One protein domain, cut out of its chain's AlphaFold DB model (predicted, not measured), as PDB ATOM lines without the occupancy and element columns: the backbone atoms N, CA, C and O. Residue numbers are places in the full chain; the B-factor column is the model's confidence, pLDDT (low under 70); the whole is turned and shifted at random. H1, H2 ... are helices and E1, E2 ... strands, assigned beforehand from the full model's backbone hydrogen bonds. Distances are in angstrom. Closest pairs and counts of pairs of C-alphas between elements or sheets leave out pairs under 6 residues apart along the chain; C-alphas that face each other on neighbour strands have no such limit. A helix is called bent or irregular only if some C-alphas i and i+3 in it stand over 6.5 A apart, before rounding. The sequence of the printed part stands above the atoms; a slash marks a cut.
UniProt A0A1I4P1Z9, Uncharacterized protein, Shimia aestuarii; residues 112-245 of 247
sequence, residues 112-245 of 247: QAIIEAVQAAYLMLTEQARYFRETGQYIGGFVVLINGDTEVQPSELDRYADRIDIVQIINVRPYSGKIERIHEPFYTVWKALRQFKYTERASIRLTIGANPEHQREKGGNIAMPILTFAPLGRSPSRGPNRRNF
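This is residues 112 to 245 of the 247 residues of an uncharacterized protein of Shimia aestuarii (UniProt A0A1I4P1Z9). One twisted sheet of five antiparallel strands forms a slab, with two long helices, H1 and H3, over one face and the shorter H2 on that same face towards the E1 and E2 side; the other face has no named helix. H4 lies away from the sheet at one end, and residues 231 to 245, with no named element, fold back beside the E4 edge. The printed part has 134 residues with four named helices and five named strands, in the order H1 E1 E2 H2 E3 H3 E4 H4 E5; the sheet runs E2 E1 E3 E5 E4. The class is mixed, helices and strands, and the whole is compact, with a radius of gyration of the C-alphas of 14.5 A and spans of 41 by 31 by 29 A.

H1, residues 112 to 134, begins at C-alpha 112 (120.762, 102.039, 42.331) and measures 33.2 A. E1, 140 to 146, measures 19.8 A; E2, 150 to 152, follows. H2, 154 to 163, is irregular, with C-alphas 159 and 162 8.0 A apart. E3, 167 to 173, measures 18.7 A, and H3, 179 to 195, 25.7 A. E4, 203 to 207, H4, 212 to 217, and E5, 226 to 230, follow; E5 ends at C-alpha 230 (110.656, 106.064, 44.412).

H1 is on the sheet at a height of 9.0 A, over E3 and E5. H1 touches H2 with residues 112 to 122 alone, closest at the C-alphas of Gln 119 and Pro 154, 5.8 A. H1 touches H3 at a steep tilt of 43 degrees, opposite ways, the closest C-alphas being Gln 128 and Pro 185, 6.2 A. E1 and E2 form a hairpin, with N 146 and O 150 2.8 A apart. Within hydrogen-bond range, at 2.8 A each, are N 145 and O 168 across the neighbour strands E1 and E3, N 169 and O 227 across E3 and E5, and N 205 and O 228 across E5 and E4. H3 lies over E5 and E4 at a height of 8.8 A. Every O i to N i+4 pair is within hydrogen-bond range in H1 and H4; H3 has 9 of 13, and H2 1 of 6, with 4 of 7 O i to N i+3 pairs.

The two C-alphas farthest apart, Arg 159 and Glu 217, are 42.4 A apart. The printed part has no cut, and no link between named elements is long. The mean pLDDT of the printed part is 72.0; residues under 70 include 208 to 224 and 232 to 245.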
ATOM      1  N   GLN A 112     119.892 102.701  41.356       85.75
ATOM      2  CA  GLN A 112     120.762 102.039  42.331       85.75
ATOM      3  C   GLN A 112     120.529 102.486  43.780       85.75
ATOM      4  O   GLN A 112     120.482 101.657  44.683       85.75
ATOM      5  N   ALA A 113     120.311 103.782  44.025       82.50
ATOM      6  CA  ALA A 113     120.057 104.271  45.381       82.50
ATOM      7  C   ALA A 113     118.693 103.812  45.923       82.50
ATOM      8  O   ALA A 113     118.519 103.676  47.135       82.50
ATOM      9  N   ILE A 114     117.729 103.562  45.032       87.94
ATOM     10  CA  ILE A 114     116.444 102.954  45.386       87.94
ATOM     11  C   ILE A 114     116.671 101.492  45.765       87.94
ATOM     12  O   ILE A 114     116.194 101.072  46.816       87.94
ATOM     13  N   ILE A 115     117.429 100.744  44.958       91.38
ATOM     14  CA  ILE A 115     117.749  99.334  45.212       91.38
ATOM     15  C   ILE A 115     118.460  99.174  46.560       91.38
ATOM     16  O   ILE A 115     117.991  98.409  47.402       91.38
ATOM     17  N   GLU A 116     119.509  99.964  46.814       91.06
ATOM     18  CA  GLU A 116     120.227  99.980  48.095       91.06
ATOM     19  C   GLU A 116     119.280 100.249  49.275       91.06
ATOM     20  O   GLU A 116     119.325  99.559  50.296       91.06
ATOM     21  N   ALA A 117     118.395 101.244  49.143       90.56
ATOM     22  CA  ALA A 117     117.438 101.590  50.191       90.56
ATOM     23  C   ALA A 117     116.425 100.463  50.445       90.56
ATOM     24  O   ALA A 117     116.086 100.198  51.600       90.56
ATOM     25  N   VAL A 118     115.949  99.795  49.389       92.38
ATOM     26  CA  VAL A 118     115.010  98.669  49.485       92.38
ATOM     27  C   VAL A 118     115.680  97.464  50.138       92.38
ATOM     28  O   VAL A 118     115.102  96.886  51.057       92.38
ATOM     29  N   GLN A 119     116.894  97.106  49.717       93.69
ATOM     30  CA  GLN A 119     117.650  95.989  50.289       93.69
ATOM     31  C   GLN A 119     117.934  96.218  51.778       93.69
ATOM     32  O   GLN A 119     117.662  95.338  52.598       93.69
ATOM     33  N   ALA A 120     118.380  97.424  52.150       93.00
ATOM     34  CA  ALA A 120     118.590  97.796  53.548       93.00
ATOM     35  C   ALA A 120     117.286  97.725  54.361       93.00
ATOM     36  O   ALA A 120     117.253  97.145  55.447       93.00
ATOM     37  N   ALA A 121     116.191  98.272  53.826       91.44
ATOM     38  CA  ALA A 121     114.891  98.242  54.487       91.44
ATOM     39  C   ALA A 121     114.373  96.815  54.690       91.44
ATOM     40  O   ALA A 121     113.855  96.494  55.760       91.44
ATOM     41  N   TYR A 122     114.514  95.964  53.673       90.75
ATOM     42  CA  TYR A 122     114.074  94.579  53.720       90.75
ATOM     43  C   TYR A 122     114.861  93.784  54.764       90.75
ATOM     44  O   TYR A 122     114.249  93.109  55.591       90.75
ATOM     45  N   LEU A 123     116.191  93.932  54.800       90.94
ATOM     46  CA  LEU A 123     117.034  93.300  55.817       90.94
ATOM     47  C   LEU A 123     116.588  93.705  57.231       90.94
ATOM     48  O   LEU A 123     116.258  92.839  58.043       90.94
ATOM     49  N   MET A 124     116.460  95.010  57.496       90.56
ATOM     50  CA  MET A 124     116.011  95.507  58.803       90.56
ATOM     51  C   MET A 124     114.613  94.987  59.171       90.56
ATOM     52  O   MET A 124     114.365  94.624  60.320       90.56
ATOM     53  N   LEU A 125     113.685  94.922  58.209       86.75
ATOM     54  CA  LEU A 125     112.348  94.362  58.432       86.75
ATOM     55  C   LEU A 125     112.407  92.873  58.782       86.75
ATOM     56  O   LEU A 125     111.698  92.441  59.690       86.75
ATOM     57  N   THR A 126     113.248  92.090  58.101       83.81
ATOM     58  CA  THR A 126     113.419  90.661  58.402       83.81
ATOM     59  C   THR A 126     114.047  90.418  59.772       83.81
ATOM     60  O   THR A 126     113.593  89.526  60.489       83.81
ATOM     61  N   GLU A 127     115.008  91.243  60.192       84.25
ATOM     62  CA  GLU A 127     115.587  91.183  61.539       84.25
ATOM     63  C   GLU A 127     114.552  91.507  62.618       84.25
ATOM     64  O   GLU A 127     114.425  90.770  63.599       84.25
ATOM     65  N   GLN A 128     113.752  92.559  62.409       78.44
ATOM     66  CA  GLN A 128     112.629  92.880  63.289       78.44
ATOM     67  C   GLN A 128     111.625  91.720  63.324       78.44
ATOM     68  O   GLN A 128     111.239  91.272  64.398       78.44
ATOM     69  N   ALA A 129     111.250  91.147  62.179       73.56
ATOM     70  CA  ALA A 129     110.342  90.002  62.138       73.56
ATOM     71  C   ALA A 129     110.879  88.766  62.874       73.56
ATOM     72  O   ALA A 129     110.090  88.052  63.499       73.56
ATOM     73  N   ARG A 130     112.197  88.524  62.848       73.00
ATOM     74  CA  ARG A 130     112.837  87.466  63.644       73.00
ATOM     75  C   ARG A 130     112.679  87.730  65.144       73.00
ATOM     76  O   ARG A 130     112.177  86.855  65.843       73.00
ATOM     77  N   TYR A 131     113.005  88.936  65.608       70.06
ATOM     78  CA  TYR A 131     112.848  89.330  67.017       70.06
ATOM     79  C   TYR A 131     111.393  89.207  67.503       70.06
ATOM     80  O   TYR A 131     111.105  88.700  68.588       70.06
ATOM     81  N   PHE A 132     110.437  89.616  66.668       66.81
ATOM     82  CA  PHE A 132     109.016  89.466  66.974       66.81
ATOM     83  C   PHE A 132     108.617  87.981  67.047       66.81
ATOM     84  O   PHE A 132     107.939  87.583  67.994       66.81
ATOM     85  N   ARG A 133     109.094  87.132  66.123       65.94
ATOM     86  CA  ARG A 133     108.827  85.682  66.154       65.94
ATOM     87  C   ARG A 133     109.348  85.036  67.438       65.94
ATOM     88  O   ARG A 133     108.623  84.254  68.047       65.94
ATOM     89  N   GLU A 134     110.562  85.384  67.855       65.19
ATOM     90  CA  GLU A 134     111.186  84.895  69.095       65.19
ATOM     91  C   GLU A 134     110.408  85.326  70.350       65.19
ATOM     92  O   GLU A 134     110.350  84.589  71.328       65.19
ATOM     93  N   THR A 135     109.730  86.475  70.301       62.31
ATOM     94  CA  THR A 135     108.886  86.992  71.393       62.31
ATOM     95  C   THR A 135     107.413  86.563  71.291       62.31
ATOM     96  O   THR A 135     106.551  87.116  71.981       62.31
ATOM     97  N   GLY A 136     107.096  85.580  70.438       53.28
ATOM     98  CA  GLY A 136     105.742  85.036  70.265       53.28
ATOM     99  C   GLY A 136     104.795  85.926  69.448       53.28
ATOM    100  O   GLY A 136     103.579  85.730  69.472       53.28
ATOM    101  N   GLN A 137     105.324  86.915  68.725       56.62
ATOM    102  CA  GLN A 137     104.574  87.859  67.896       56.62
ATOM    103  C   GLN A 137     104.837  87.571  66.407       56.62
ATOM    104  O   GLN A 137     105.949  87.714  65.912       56.62
ATOM    105  N   TYR A 138     103.830  87.131  65.651       53.59
ATOM    106  CA  TYR A 138     104.054  86.675  64.275       53.59
ATOM    107  C   TYR A 138     103.967  87.813  63.247       53.59
ATOM    108  O   TYR A 138     102.944  88.488  63.136       53.59
ATOM    109  N   ILE A 139     105.017  87.970  62.437       59.41
ATOM    110  CA  ILE A 139     105.024  88.800  61.227       59.41
ATOM    111  C   ILE A 139     105.237  87.862  60.038       59.41
ATOM    112  O   ILE A 139     106.305  87.268  59.881       59.41
ATOM    113  N   GLY A 140     104.184  87.670  59.243       53.56
ATOM    114  CA  GLY A 140     104.172  86.724  58.135       53.56
ATOM    115  C   GLY A 140     104.498  87.393  56.806       53.56
ATOM    116  O   GLY A 140     103.670  88.116  56.280       53.56
ATOM    117  N   GLY A 141     105.676  87.103  56.254       67.75
ATOM    118  CA  GLY A 141     106.011  87.323  54.842       67.75
ATOM    119  C   GLY A 141     105.984  88.779  54.371       67.75
ATOM    120  O   GLY A 141     104.925  89.357  54.123       67.75
ATOM    121  N   PHE A 142     107.168  89.354  54.175       79.50
ATOM    122  CA  PHE A 142     107.302  90.574  53.389       79.50
ATOM    123  C   PHE A 142     107.419  90.209  51.916       79.50
ATOM    124  O   PHE A 142     108.123  89.264  51.573       79.50
ATOM    125  N   VAL A 143     106.749  90.974  51.067       82.81
ATOM    126  CA  VAL A 143     106.866  90.883  49.613       82.81
ATOM    127  C   VAL A 143     107.406  92.204  49.097       82.81
ATOM    128  O   VAL A 143     107.034  93.271  49.600       82.81
ATOM    129  N   VAL A 144     108.291  92.124  48.105       87.56
ATOM    130  CA  VAL A 144     108.788  93.279  47.361       87.56
ATOM    131  C   VAL A 144     108.102  93.303  46.002       87.56
ATOM    132  O   VAL A 144     108.192  92.342  45.246       87.56
ATOM    133  N   LEU A 145     107.414  94.401  45.704       88.81
ATOM    134  CA  LEU A 145     106.735  94.635  44.433       88.81
ATOM    135  C   LEU A 145     107.425  95.761  43.667       88.81
ATOM    136  O   LEU A 145     107.636  96.846  44.216       88.81
ATOM    137  N   ILE A 146     107.709  95.542  42.390       84.62
ATOM    138  CA  ILE A 146     108.055  96.600  41.437       84.62
ATOM    139  C   ILE A 146     106.755  97.101  40.814       84.62
ATOM    140  O   ILE A 146     105.913  96.305  40.410       84.62
ATOM    141  N   ASN A 147     106.566  98.422  40.789       80.31
ATOM    142  CA  ASN A 147     105.421  99.120  40.186       80.31
ATOM    143  C   ASN A 147     104.026  98.658  40.661       80.31
ATOM    144  O   ASN A 147     103.013  99.071  40.105       80.31
ATOM    145  N   GLY A 148     103.971  97.882  41.748       76.19
ATOM    146  CA  GLY A 148     102.747  97.392  42.380       76.19
ATOM    147  C   GLY A 148     102.214  96.066  41.834       76.19
ATOM    148  O   GLY A 148     101.215  95.588  42.365       76.19
ATOM    149  N   ASP A 149     102.851  95.463  40.829       79.94
ATOM    150  CA  ASP A 149     102.347  94.254  40.159       79.94
ATOM    151  C   ASP A 149     103.361  93.104  40.073       79.94
ATOM    152  O   ASP A 149     102.962  91.941  40.055       79.94
ATOM    153  N   THR A 150     104.660  93.403  40.066       83.19
ATOM    154  CA  THR A 150     105.705  92.404  39.834       83.19
ATOM    155  C   THR A 150     106.404  92.060  41.143       83.19
ATOM    156  O   THR A 150     107.196  92.853  41.654       83.19
ATOM    157  N   GLU A 151     106.113  90.881  41.695       90.19
ATOM    158  CA  GLU A 151     106.820  90.346  42.862       90.19
ATOM    159  C   GLU A 151     108.235  89.899  42.486       90.19
ATOM    160  O   GLU A 151     108.429  89.135  41.542       90.19
ATOM    161  N   VAL A 152     109.223  90.383  43.238       89.50
ATOM    162  CA  VAL A 152     110.641  90.069  43.034       89.50
ATOM    163  C   VAL A 152     111.323  89.795  44.366       89.50
ATOM    164  O   VAL A 152     110.922  90.321  45.407       89.50
ATOM    165  N   GLN A 153     112.403  89.016  44.348       89.75
ATOM    166  CA  GLN A 153     113.283  88.950  45.512       89.75
ATOM    167  C   GLN A 153     114.143  90.225  45.604       89.75
ATOM    168  O   GLN A 153     114.564  90.758  44.574       89.75
ATOM    169  N   PRO A 154     114.482  90.716  46.815       88.69
ATOM    170  CA  PRO A 154     115.335  91.900  46.972       88.69
ATOM    171  C   PRO A 154     116.709  91.773  46.289       88.69
ATOM    172  O   PRO A 154     117.279  92.769  45.849       88.69
ATOM    173  N   SER A 155     117.239  90.550  46.193       89.19
ATOM    174  CA  SER A 155     118.503  90.235  45.513       89.19
ATOM    175  C   SER A 155     118.411  90.273  43.985       89.19
ATOM    176  O   SER A 155     119.435  90.221  43.315       89.19
ATOM    177  N   GLU A 156     117.206  90.341  43.420       91.56
ATOM    178  CA  GLU A 156     116.985  90.355  41.972       91.56
ATOM    179  C   GLU A 156     116.695  91.755  41.430       91.56
ATOM    180  O   GLU A 156     116.632  91.926  40.216       91.56
ATOM    181  N   LEU A 157     116.553  92.760  42.301       89.56
ATOM    182  CA  LEU A 157     116.188  94.129  41.928       89.56
ATOM    183  C   LEU A 157     117.124  94.747  40.879       89.56
ATOM    184  O   LEU A 157     116.642  95.447  39.991       89.56
ATOM    185  N   ASP A 158     118.425  94.446  40.928       90.94
ATOM    186  CA  ASP A 158     119.399  94.943  39.946       90.94
ATOM    187  C   ASP A 158     119.076  94.484  38.511       90.94
ATOM    188  O   ASP A 158     119.329  95.217  37.557       90.94
ATOM    189  N   ARG A 159     118.438  93.315  38.334       90.94
ATOM    190  CA  ARG A 159     118.024  92.801  37.012       90.94
ATOM    191  C   ARG A 159     116.854  93.568  36.401       90.94
ATOM    192  O   ARG A 159     116.605  93.428  35.210       90.94
ATOM    193  N   TYR A 160     116.133  94.334  37.215       88.38
ATOM    194  CA  TYR A 160     114.965  95.111  36.805       88.38
ATOM    195  C   TYR A 160     115.236  96.618  36.844       88.38
ATOM    196  O   TYR A 160     114.292  97.405  36.777       88.38
ATOM    197  N   ALA A 161     116.498  97.039  36.989       85.62
ATOM    198  CA  ALA A 161     116.860  98.436  37.219       85.62
ATOM    199  C   ALA A 161     116.320  99.398  36.144       85.62
ATOM    200  O   ALA A 161     115.942 100.526  36.448       85.62
ATOM    201  N   ASP A 162     116.213  98.948  34.901       82.56
ATOM    202  CA  ASP A 162     115.655  99.694  33.769       82.56
ATOM    203  C   ASP A 162     114.127  99.886  33.838       82.56
ATOM    204  O   ASP A 162     113.580 100.764  33.172       82.56
ATOM    205  N   ARG A 163     113.427  99.095  34.660       82.69
ATOM    206  CA  ARG A 163     111.955  99.080  34.786       82.69
ATOM    207  C   ARG A 163     111.464  99.570  36.150       82.69
ATOM    208  O   ARG A 163     110.252  99.628  36.381       82.69
ATOM    209  N   ILE A 164     112.379  99.904  37.063       83.69
ATOM    210  CA  ILE A 164     112.046 100.363  38.413       83.69
ATOM    211  C   ILE A 164     111.622 101.826  38.382       83.69
ATOM    212  O   ILE A 164     112.418 102.755  38.270       83.69
ATOM    213  N   ASP A 165     110.327 102.001  38.585       80.12
ATOM    214  CA  ASP A 165     109.668 103.292  38.652       80.12
ATOM    215  C   ASP A 165     109.267 103.605  40.103       80.12
ATOM    216  O   ASP A 165     109.392 104.741  40.582       80.12
ATOM    217  N   ILE A 166     108.779 102.575  40.800       84.44
ATOM    218  CA  ILE A 166     108.460 102.531  42.225       84.44
ATOM    219  C   ILE A 166     108.770 101.115  42.732       84.44
ATOM    220  O   ILE A 166     108.479 100.136  42.049       84.44
ATOM    221  N   VAL A 167     109.284 100.995  43.956       88.19
ATOM    222  CA  VAL A 167     109.392  99.712  44.670       88.19
ATOM    223  C   VAL A 167     108.594  99.778  45.964       88.19
ATOM    224  O   VAL A 167     108.615 100.790  46.670       88.19
ATOM    225  N   GLN A 168     107.866  98.720  46.292       90.31
ATOM    226  CA  GLN A 168     107.044  98.638  47.492       90.31
ATOM    227  C   GLN A 168     107.422  97.410  48.307       90.31
ATOM    228  O   GLN A 168     107.483  96.313  47.771       90.31
ATOM    229  N   ILE A 169     107.624  97.588  49.610       89.56
ATOM    230  CA  ILE A 169     107.678  96.483  50.562       89.56
ATOM    231  C   ILE A 169     106.345  96.453  51.291       89.56
ATOM    232  O   ILE A 169     105.947  97.445  51.916       89.56
ATOM    233  N   ILE A 170     105.663  95.319  51.207       82.31
ATOM    234  CA  ILE A 170     104.366  95.092  51.834       82.31
ATOM    235  C   ILE A 170     104.431  93.856  52.720       82.31
ATOM    236  O   ILE A 170     105.179  92.921  52.451       82.31
ATOM    237  N   ASN A 171     103.642  93.840  53.786       76.62
ATOM    238  CA  ASN A 171     103.366  92.602  54.501       76.62
ATOM    239  C   ASN A 171     102.101  91.984  53.888       76.62
ATOM    240  O   ASN A 171     101.075  92.659  53.806       76.62
ATOM    241  N   VAL A 172     102.186  90.736  53.424       66.38
ATOM    242  CA  VAL A 172     101.074  90.038  52.747       66.38
ATOM    243  C   VAL A 172     100.360  89.022  53.636       66.38
ATOM    244  O   VAL A 172      99.301  88.525  53.259       66.38
ATOM    245  N   ARG A 173     100.887  88.710  54.827       58.69
ATOM    246  CA  ARG A 173     100.216  87.832  55.799       58.69
ATOM    247  C   ARG A 173     100.133  88.530  57.157       58.69
ATOM    248  O   ARG A 173     100.892  88.197  58.077       58.69
ATOM    249  N   PRO A 174      99.202  89.491  57.317       55.69
ATOM    250  CA  PRO A 174      98.926  90.037  58.633       55.69
ATOM    251  C   PRO A 174      98.457  88.917  59.560       55.69
ATOM    252  O   PRO A 174      97.545  88.165  59.225       55.69
ATOM    253  N   TYR A 175      99.059  88.816  60.745       51.75
ATOM    254  CA  TYR A 175      98.539  87.947  61.793       51.75
ATOM    255  C   TYR A 175      97.101  88.375  62.126       51.75
ATOM    256  O   TYR A 175      96.859  89.540  62.451       51.75
ATOM    257  N   SER A 176      96.160  87.431  62.043       44.94
ATOM    258  CA  SER A 176      94.703  87.645  62.036       44.94
ATOM    259  C   SER A 176      94.110  88.279  63.303       44.94
ATOM    260  O   SER A 176      92.910  88.533  63.341       44.94
ATOM    261  N   GLY A 177      94.924  88.578  64.319       45.56
ATOM    262  CA  GLY A 177      94.461  89.164  65.578       45.56
ATOM    263  C   GLY A 177      95.106  90.484  66.003       45.56
ATOM    264  O   GLY A 177      94.625  91.064  66.968       45.56
ATOM    265  N   LYS A 178      96.194  90.962  65.369       52.47
ATOM    266  CA  LYS A 178      96.953  92.141  65.868       52.47
ATOM    267  C   LYS A 178      97.647  92.945  64.764       52.47
ATOM    268  O   LYS A 178      98.854  93.183  64.815       52.47
ATOM    269  N   ILE A 179      96.889  93.397  63.770       52.38
ATOM    270  CA  ILE A 179      97.409  94.283  62.710       52.38
ATOM    271  C   ILE A 179      97.984  95.586  63.298       52.38
ATOM    272  O   ILE A 179      98.959  96.125  62.774       52.38
ATOM    273  N   GLU A 180      97.474  96.027  64.452       51.00
ATOM    274  CA  GLU A 180      98.013  97.160  65.207       51.00
ATOM    275  C   GLU A 180      99.473  96.991  65.639       51.00
ATOM    276  O   GLU A 180     100.115  97.991  65.891       51.00
ATOM    277  N   ARG A 181     100.059  95.790  65.693       57.00
ATOM    278  CA  ARG A 181     101.497  95.646  66.015       57.00
ATOM    279  C   ARG A 181     102.398  95.607  64.787       57.00
ATOM    280  O   ARG A 181     103.595  95.844  64.879       57.00
ATOM    281  N   ILE A 182     101.828  95.345  63.615       61.72
ATOM    282  CA  ILE A 182     102.593  95.140  62.377       61.72
ATOM    283  C   ILE A 182     103.119  96.471  61.819       61.72
ATOM    284  O   ILE A 182     104.087  96.500  61.061       61.72
ATOM    285  N   HIS A 183     102.524  97.596  62.220       69.25
ATOM    286  CA  HIS A 183     102.962  98.916  61.778       69.25
ATOM    287  C   HIS A 183     104.254  99.397  62.463       69.25
ATOM    288  O   HIS A 183     104.988 100.197  61.875       69.25
ATOM    289  N   GLU A 184     104.538  98.928  63.683       73.19
ATOM    290  CA  GLU A 184     105.700  99.355  64.471       73.19
ATOM    291  C   GLU A 184     107.031  99.027  63.771       73.19
ATOM    292  O   GLU A 184     107.824  99.953  63.586       73.19
ATOM    293  N   PRO A 185     107.271  97.795  63.270       78.06
ATOM    294  CA  PRO A 185     108.467  97.473  62.492       78.06
ATOM    295  C   PRO A 185     108.668  98.387  61.282       78.06
ATOM    296  O   PRO A 185     109.745  98.949  61.104       78.06
ATOM    297  N   PHE A 186     107.621  98.609  60.481       82.38
ATOM    298  CA  PHE A 186     107.696  99.482  59.305       82.38
ATOM    299  C   PHE A 186     108.032 100.926  59.685       82.38
ATOM    300  O   PHE A 186     108.793 101.594  58.984       82.38
ATOM    301  N   TYR A 187     107.491 101.419  60.799       81.19
ATOM    302  CA  TYR A 187     107.787 102.760  61.292       81.19
ATOM    303  C   TYR A 187     109.204 102.888  61.855       81.19
ATOM    304  O   TYR A 187     109.869 103.896  61.599       81.19
ATOM    305  N   THR A 188     109.681 101.875  62.575       84.69
ATOM    306  CA  THR A 188     111.059 101.796  63.074       84.69
ATOM    307  C   THR A 188     112.053 101.785  61.918       84.69
ATOM    308  O   THR A 188     112.968 102.609  61.900       84.69
ATOM    309  N   VAL A 189     111.823 100.950  60.901       86.81
ATOM    310  CA  VAL A 189     112.668 100.893  59.698       86.81
ATOM    311  C   VAL A 189     112.620 102.209  58.924       86.81
ATOM    312  O   VAL A 189     113.663 102.757  58.578       86.81
ATOM    313  N   TRP A 190     111.436 102.798  58.728       87.12
ATOM    314  CA  TRP A 190     111.312 104.112  58.088       87.12
ATOM    315  C   TRP A 190     112.125 105.200  58.810       87.12
ATOM    316  O   TRP A 190     112.813 106.001  58.169       87.12
ATOM    317  N   LYS A 191     112.065 105.238  60.148       83.62
ATOM    318  CA  LYS A 191     112.864 106.170  60.955       83.62
ATOM    319  C   LYS A 191     114.361 105.919  60.795       83.62
ATOM    320  O   LYS A 191     115.095 106.893  60.634       83.62
ATOM    321  N   ALA A 192     114.791 104.659  60.833       84.75
ATOM    322  CA  ALA A 192     116.191 104.281  60.683       84.75
ATOM    323  C   ALA A 192     116.736 104.728  59.317       84.75
ATOM    324  O   ALA A 192     117.736 105.438  59.258       84.75
ATOM    325  N   LEU A 193     116.018 104.452  58.223       81.62
ATOM    326  CA  LEU A 193     116.402 104.889  56.873       81.62
ATOM    327  C   LEU A 193     116.550 106.412  56.765       81.62
ATOM    328  O   LEU A 193     117.444 106.911  56.082       81.62
ATOM    329  N   ARG A 194     115.700 107.170  57.466       78.31
ATOM    330  CA  ARG A 194     115.821 108.629  57.541       78.31
ATOM    331  C   ARG A 194     117.059 109.067  58.332       78.31
ATOM    332  O   ARG A 194     117.714 110.020  57.927       78.31
ATOM    333  N   GLN A 195     117.378 108.401  59.443       77.31
ATOM    334  CA  GLN A 195     118.590 108.682  60.226       77.31
ATOM    335  C   GLN A 195     119.864 108.395  59.421       77.31
ATOM    336  O   GLN A 195     120.786 109.203  59.443       77.31
ATOM    337  N   PHE A 196     119.870 107.315  58.637       79.56
ATOM    338  CA  PHE A 196     120.945 106.971  57.701       79.56
ATOM    339  C   PHE A 196     120.927 107.792  56.397       79.56
ATOM    340  O   PHE A 196     121.632 107.462  55.449       79.56
ATOM    341  N   LYS A 197     120.122 108.861  56.327       76.75
ATOM    342  CA  LYS A 197     120.036 109.795  55.190       76.75
ATOM    343  C   LYS A 197     119.625 109.180  53.845       76.75
ATOM    344  O   LYS A 197     119.725 109.840  52.814       76.75
ATOM    345  N   TYR A 198     119.029 107.984  53.819       76.00
ATOM    346  CA  TYR A 198     118.484 107.421  52.574       76.00
ATOM    347  C   TYR A 198     117.382 108.298  51.969       76.00
ATOM    348  O   TYR A 198     117.215 108.318  50.756       76.00
ATOM    349  N   THR A 199     116.663 109.081  52.783       70.94
ATOM    350  CA  THR A 199     115.626 110.017  52.308       70.94
ATOM    351  C   THR A 199     116.161 111.203  51.501       70.94
ATOM    352  O   THR A 199     115.363 111.935  50.914       70.94
ATOM    353  N   GLU A 200     117.477 111.423  51.511       69.06
ATOM    354  CA  GLU A 200     118.169 112.410  50.669       69.06
ATOM    355  C   GLU A 200     118.532 111.823  49.295       69.06
ATOM    356  O   GLU A 200     118.809 112.578  48.371       69.06
ATOM    357  N   ARG A 201     118.497 110.486  49.154       67.12
ATOM    358  CA  ARG A 201     118.844 109.749  47.928       67.12
ATOM    359  C   ARG A 201     117.609 109.145  47.249       67.12
ATOM    360  O   ARG A 201     117.479 109.187  46.036       67.12
ATOM    361  N   ALA A 202     116.647 108.653  48.016       72.75
ATOM    362  CA  ALA A 202     115.395 108.111  47.507       72.75
ATOM    363  C   ALA A 202     114.199 108.771  48.197       72.75
ATOM    364  O   ALA A 202     114.250 109.160  49.367       72.75
ATOM    365  N   SER A 203     113.083 108.869  47.478       77.12
ATOM    366  CA  SER A 203     111.807 109.174  48.110       77.12
ATOM    367  C   SER A 203     111.331 107.951  48.875       77.12
ATOM    368  O   SER A 203     111.149 106.891  48.281       77.12
ATOM    369  N   ILE A 204     111.114 108.101  50.181       81.88
ATOM    370  CA  ILE A 204     110.654 107.008  51.041       81.88
ATOM    371  C   ILE A 204     109.374 107.428  51.743       81.88
ATOM    372  O   ILE A 204     109.340 108.373  52.547       81.88
ATOM    373  N   ARG A 205     108.302 106.697  51.464       81.94
ATOM    374  CA  ARG A 205     106.986 106.935  52.040       81.94
ATOM    375  C   ARG A 205     106.514 105.709  52.799       81.94
ATOM    376  O   ARG A 205     106.373 104.638  52.227       81.94
ATOM    377  N   LEU A 206     106.185 105.908  54.069       83.06
ATOM    378  CA  LEU A 206     105.455 104.923  54.850       83.06
ATOM    379  C   LEU A 206     103.964 105.251  54.794       83.06
ATOM    380  O   LEU A 206     103.517 106.284  55.302       83.06
ATOM    381  N   THR A 207     103.192 104.363  54.180       78.31
ATOM    382  CA  THR A 207     101.732 104.414  54.209       78.31
ATOM    383  C   THR A 207     101.242 103.369  55.193       78.31
ATOM    384  O   THR A 207     101.564 102.195  55.069       78.31
ATOM    385  N   ILE A 208     100.473 103.807  56.184       69.88
ATOM    386  CA  ILE A 208      99.767 102.926  57.110       69.88
ATOM    387  C   ILE A 208      98.284 103.178  56.862       69.88
ATOM    388  O   ILE A 208      97.854 104.338  56.789       69.88
ATOM    389  N   GLY A 209      97.546 102.098  56.623       57.34
ATOM    390  CA  GLY A 209      96.106 102.120  56.432       57.34
ATOM    391  C   GLY A 209      95.347 102.769  57.586       57.34
ATOM    392  O   GLY A 209      95.905 103.030  58.648       57.34
ATOM    393  N   ALA A 210      94.060 103.047  57.381       52.19
ATOM    394  CA  ALA A 210      93.171 103.342  58.505       52.19
ATOM    395  C   ALA A 210      93.030 102.101  59.404       52.19
ATOM    396  O   ALA A 210      93.227 100.986  58.916       52.19
ATOM    397  N   ASN A 211      92.681 102.309  60.683       50.94
ATOM    398  CA  ASN A 211      92.513 101.238  61.667       50.94
ATOM    399  C   ASN A 211      91.716 100.054  61.059       50.94
ATOM    400  O   ASN A 211      90.627 100.268  60.518       50.94
ATOM    401  N   PRO A 212      92.258  98.826  61.105       48.31
ATOM    402  CA  PRO A 212      91.591  97.615  60.645       48.31
ATOM    403  C   PRO A 212      90.198  97.412  61.229       48.31
ATOM    404  O   PRO A 212      89.324  96.967  60.495       48.31
ATOM    405  N   GLU A 213      89.972  97.757  62.499       48.97
ATOM    406  CA  GLU A 213      88.649  97.667  63.131       48.97
ATOM    407  C   GLU A 213      87.671  98.625  62.450       48.97
ATOM    408  O   GLU A 213      86.626  98.208  61.956       48.97
ATOM    409  N   HIS A 214      88.088  99.877  62.258       47.22
ATOM    410  CA  HIS A 214      87.310 100.896  61.558       47.22
ATOM    411  C   HIS A 214      87.032 100.559  60.082       47.22
ATOM    412  O   HIS A 214      86.001 100.943  59.530       47.22
ATOM    413  N   GLN A 215      87.955  99.871  59.403       52.28
ATOM    414  CA  GLN A 215      87.754  99.408  58.024       52.28
ATOM    415  C   GLN A 215      86.853  98.174  57.973       52.28
ATOM    416  O   GLN A 215      85.975  98.112  57.119       52.28
ATOM    417  N   ARG A 216      86.998  97.241  58.919       51.44
ATOM    418  CA  ARG A 216      86.161  96.041  59.029       51.44
ATOM    419  C   ARG A 216      84.705  96.397  59.334       51.44
ATOM    420  O   ARG A 216      83.815  95.853  58.690       51.44
ATOM    421  N   GLU A 217      84.468  97.364  60.218       52.84
ATOM    422  CA  GLU A 217      83.137  97.936  60.484       52.84
ATOM    423  C   GLU A 217      82.526  98.618  59.253       52.84
ATOM    424  O   GLU A 217      81.310  98.635  59.081       52.84
ATOM    425  N   LYS A 218      83.368  99.160  58.367       48.22
ATOM    426  CA  LYS A 218      82.949  99.826  57.125       48.22
ATOM    427  C   LYS A 218      82.950  98.917  55.895       48.22
ATOM    428  O   LYS A 218      82.710  99.414  54.796       48.22
ATOM    429  N   GLY A 219      83.245  97.623  56.045       39.97
ATOM    430  CA  GLY A 219      83.389  96.689  54.921       39.97
ATOM    431  C   GLY A 219      84.531  97.037  53.953       39.97
ATOM    432  O   GLY A 219      84.536  96.576  52.814       39.97
ATOM    433  N   GLY A 220      85.476  97.877  54.373       43.62
ATOM    434  CA  GLY A 220      86.647  98.254  53.594       43.62
ATOM    435  C   GLY A 220      87.799  97.264  53.760       43.62
ATOM    436  O   GLY A 220      87.923  96.576  54.774       43.62
ATOM    437  N   ASN A 221      88.670  97.198  52.753       48.31
ATOM    438  CA  ASN A 221      89.854  96.343  52.791       48.31
ATOM    439  C   ASN A 221      90.763  96.737  53.965       48.31
ATOM    440  O   ASN A 221      91.098  97.912  54.141       48.31
ATOM    441  N   ILE A 222      91.203  95.742  54.741       53.03
ATOM    442  CA  ILE A 222      92.238  95.914  55.764       53.03
ATOM    443  C   ILE A 222      93.485  96.467  55.069       53.03
ATOM    444  O   ILE A 222      94.109  95.796  54.249       53.03
ATOM    445  N   ALA A 223      93.836  97.716  55.367       58.78
ATOM    446  CA  ALA A 223      94.927  98.395  54.690       58.78
ATOM    447  C   ALA A 223      96.256  98.126  55.417       58.78
ATOM    448  O   ALA A 223      96.505  98.626  56.515       58.78
ATOM    449  N   MET A 224      97.106  97.317  54.783       69.62
ATOM    450  CA  MET A 224      98.417  96.901  55.288       69.62
ATOM    451  C   MET A 224      99.427  98.060  55.339       69.62
ATOM    452  O   MET A 224      99.305  99.011  54.560       69.62
ATOM    453  N   PRO A 225     100.439  98.018  56.230       77.25
ATOM    454  CA  PRO A 225     101.565  98.938  56.147       77.25
ATOM    455  C   PRO A 225     102.368  98.675  54.864       77.25
ATOM    456  O   PRO A 225     102.671  97.531  54.529       77.25
ATOM    457  N   ILE A 226     102.708  99.754  54.159       84.38
ATOM    458  CA  ILE A 226     103.451  99.733  52.896       84.38
ATOM    459  C   ILE A 226     104.594 100.741  52.995       84.38
ATOM    460  O   ILE A 226     104.364 101.931  53.243       84.38
ATOM    461  N   LEU A 227     105.821 100.280  52.760       88.88
ATOM    462  CA  LEU A 227     106.970 101.145  52.509       88.88
ATOM    463  C   LEU A 227     107.153 101.298  51.004       88.88
ATOM    464  O   LEU A 227     107.385 100.322  50.304       88.88
ATOM    465  N   THR A 228     107.025 102.520  50.504       89.12
ATOM    466  CA  THR A 228     107.176 102.857  49.088       89.12
ATOM    467  C   THR A 228     108.467 103.630  48.873       89.12
ATOM    468  O   THR A 228     108.701 104.635  49.548       89.12
ATOM    469  N   PHE A 229     109.251 103.186  47.901       88.50
ATOM    470  CA  PHE A 229     110.503 103.774  47.457       88.50
ATOM    471  C   PHE A 229     110.335 104.255  46.021       88.50
ATOM    472  O   PHE A 229     109.803 103.535  45.179       88.50
ATOM    473  N   ALA A 230     110.754 105.478  45.741       82.25
ATOM    474  CA  ALA A 230     110.656 106.064  44.412       82.25
ATOM    475  C   ALA A 230     111.827 107.024  44.170       82.25
ATOM    476  O   ALA A 230     112.461 107.469  45.135       82.25
ATOM    477  N   PRO A 231     112.081 107.417  42.912       71.19
ATOM    478  CA  PRO A 231     112.970 108.531  42.620       71.19
ATOM    479  C   PRO A 231     112.564 109.786  43.403       71.19
ATOM    480  O   PRO A 231     111.378 110.023  43.684       71.19
ATOM    481  N   LEU A 232     113.546 110.611  43.769       63.75
ATOM    482  CA  LEU A 232     113.274 111.898  44.408       63.75
ATOM    483  C   LEU A 232     112.332 112.743  43.527       63.75
ATOM    484  O   LEU A 232     112.337 112.653  42.304       63.75
ATOM    485  N   GLY A 233     111.452 113.521  44.158       53.34
ATOM    486  CA  GLY A 233     110.489 114.377  43.452       53.34
ATOM    487  C   GLY A 233     109.219 113.679  42.950       53.34
ATOM    488  O   GLY A 233     108.191 114.347  42.836       53.34
ATOM    489  N   ARG A 234     109.224 112.352  42.736       56.06
ATOM    490  CA  ARG A 234     108.022 111.587  42.326       56.06
ATOM    491  C   ARG A 234     106.988 111.457  43.445       56.06
ATOM    492  O   ARG A 234     105.785 111.506  43.213       56.06
ATOM    493  N   SER A 235     107.460 111.328  44.680       53.41
ATOM    494  CA  SER A 235     106.626 111.348  45.879       53.41
ATOM    495  C   SER A 235     107.347 112.134  46.976       53.41
ATOM    496  O   SER A 235     108.573 112.085  47.062       53.41
ATOM    497  N   PRO A 236     106.642 112.876  47.840       51.28
ATOM    498  CA  PRO A 236     107.266 113.441  49.025       51.28
ATOM    499  C   PRO A 236     107.618 112.318  50.010       51.28
ATOM    500  O   PRO A 236     106.756 111.495  50.338       51.28
ATOM    501  N   SER A 237     108.850 112.329  50.530       52.56
ATOM    502  CA  SER A 237     109.227 111.480  51.662       52.56
ATOM    503  C   SER A 237     108.342 111.836  52.852       52.56
ATOM    504  O   SER A 237     108.346 112.973  53.335       52.56
ATOM    505  N   ARG A 238     107.504 110.896  53.287       59.53
ATOM    506  CA  ARG A 238     106.502 111.135  54.331       59.53
ATOM    507  C   ARG A 238     106.409 109.939  55.257       59.53
ATOM    508  O   ARG A 238     106.291 108.800  54.812       59.53
ATOM    509  N   GLY A 239     106.431 110.239  56.551       54.25
ATOM    510  CA  GLY A 239     106.041 109.293  57.581       54.25
ATOM    511  C   GLY A 239     104.529 109.077  57.574       54.25
ATOM    512  O   GLY A 239     103.795 109.751  56.839       54.25
ATOM    513  N   PRO A 240     104.044 108.162  58.412       56.09
ATOM    514  CA  PRO A 240     102.649 107.796  58.402       56.09
ATOM    515  C   PRO A 240     101.769 108.930  58.944       56.09
ATOM    516  O   PRO A 240     102.177 109.750  59.774       56.09
ATOM    517  N   ASN A 241     100.537 109.006  58.440       53.38
ATOM    518  CA  ASN A 241      99.637 110.117  58.723       53.38
ATOM    519  C   ASN A 241      99.012 109.940  60.121       53.38
ATOM    520  O   ASN A 241      98.062 109.180  60.277       53.38
ATOM    521  N   ARG A 242      99.532 110.643  61.142       42.03
ATOM    522  CA  ARG A 242      99.145 110.480  62.566       42.03
ATOM    523  C   ARG A 242      97.637 110.550  62.857       42.03
ATOM    524  O   ARG A 242      97.196 109.984  63.845       42.03
ATOM    525  N   ARG A 243      96.844 111.220  62.011       41.59
ATOM    526  CA  ARG A 243      95.378 111.300  62.172       41.59
ATOM    527  C   ARG A 243      94.657 109.960  62.002       41.59
ATOM    528  O   ARG A 243      93.550 109.844  62.496       41.59
ATOM    529  N   ASN A 244      95.271 108.982  61.341       39.22
ATOM    530  CA  ASN A 244      94.664 107.669  61.112       39.22
ATOM    531  C   ASN A 244      94.994 106.642  62.213       39.22
ATOM    532  O   ASN A 244      94.543 105.510  62.109       39.22
ATOM    533  N   PHE A 245      95.798 107.011  63.224       38.47
ATOM    534  CA  PHE A 245      96.283 106.086  64.264       38.47
ATOM    535  C   PHE A 245      95.448 106.069  65.542       38.47
ATOM    536  O   PHE A 245      95.511 105.097  66.278       38.47
TER     537      PHE A 245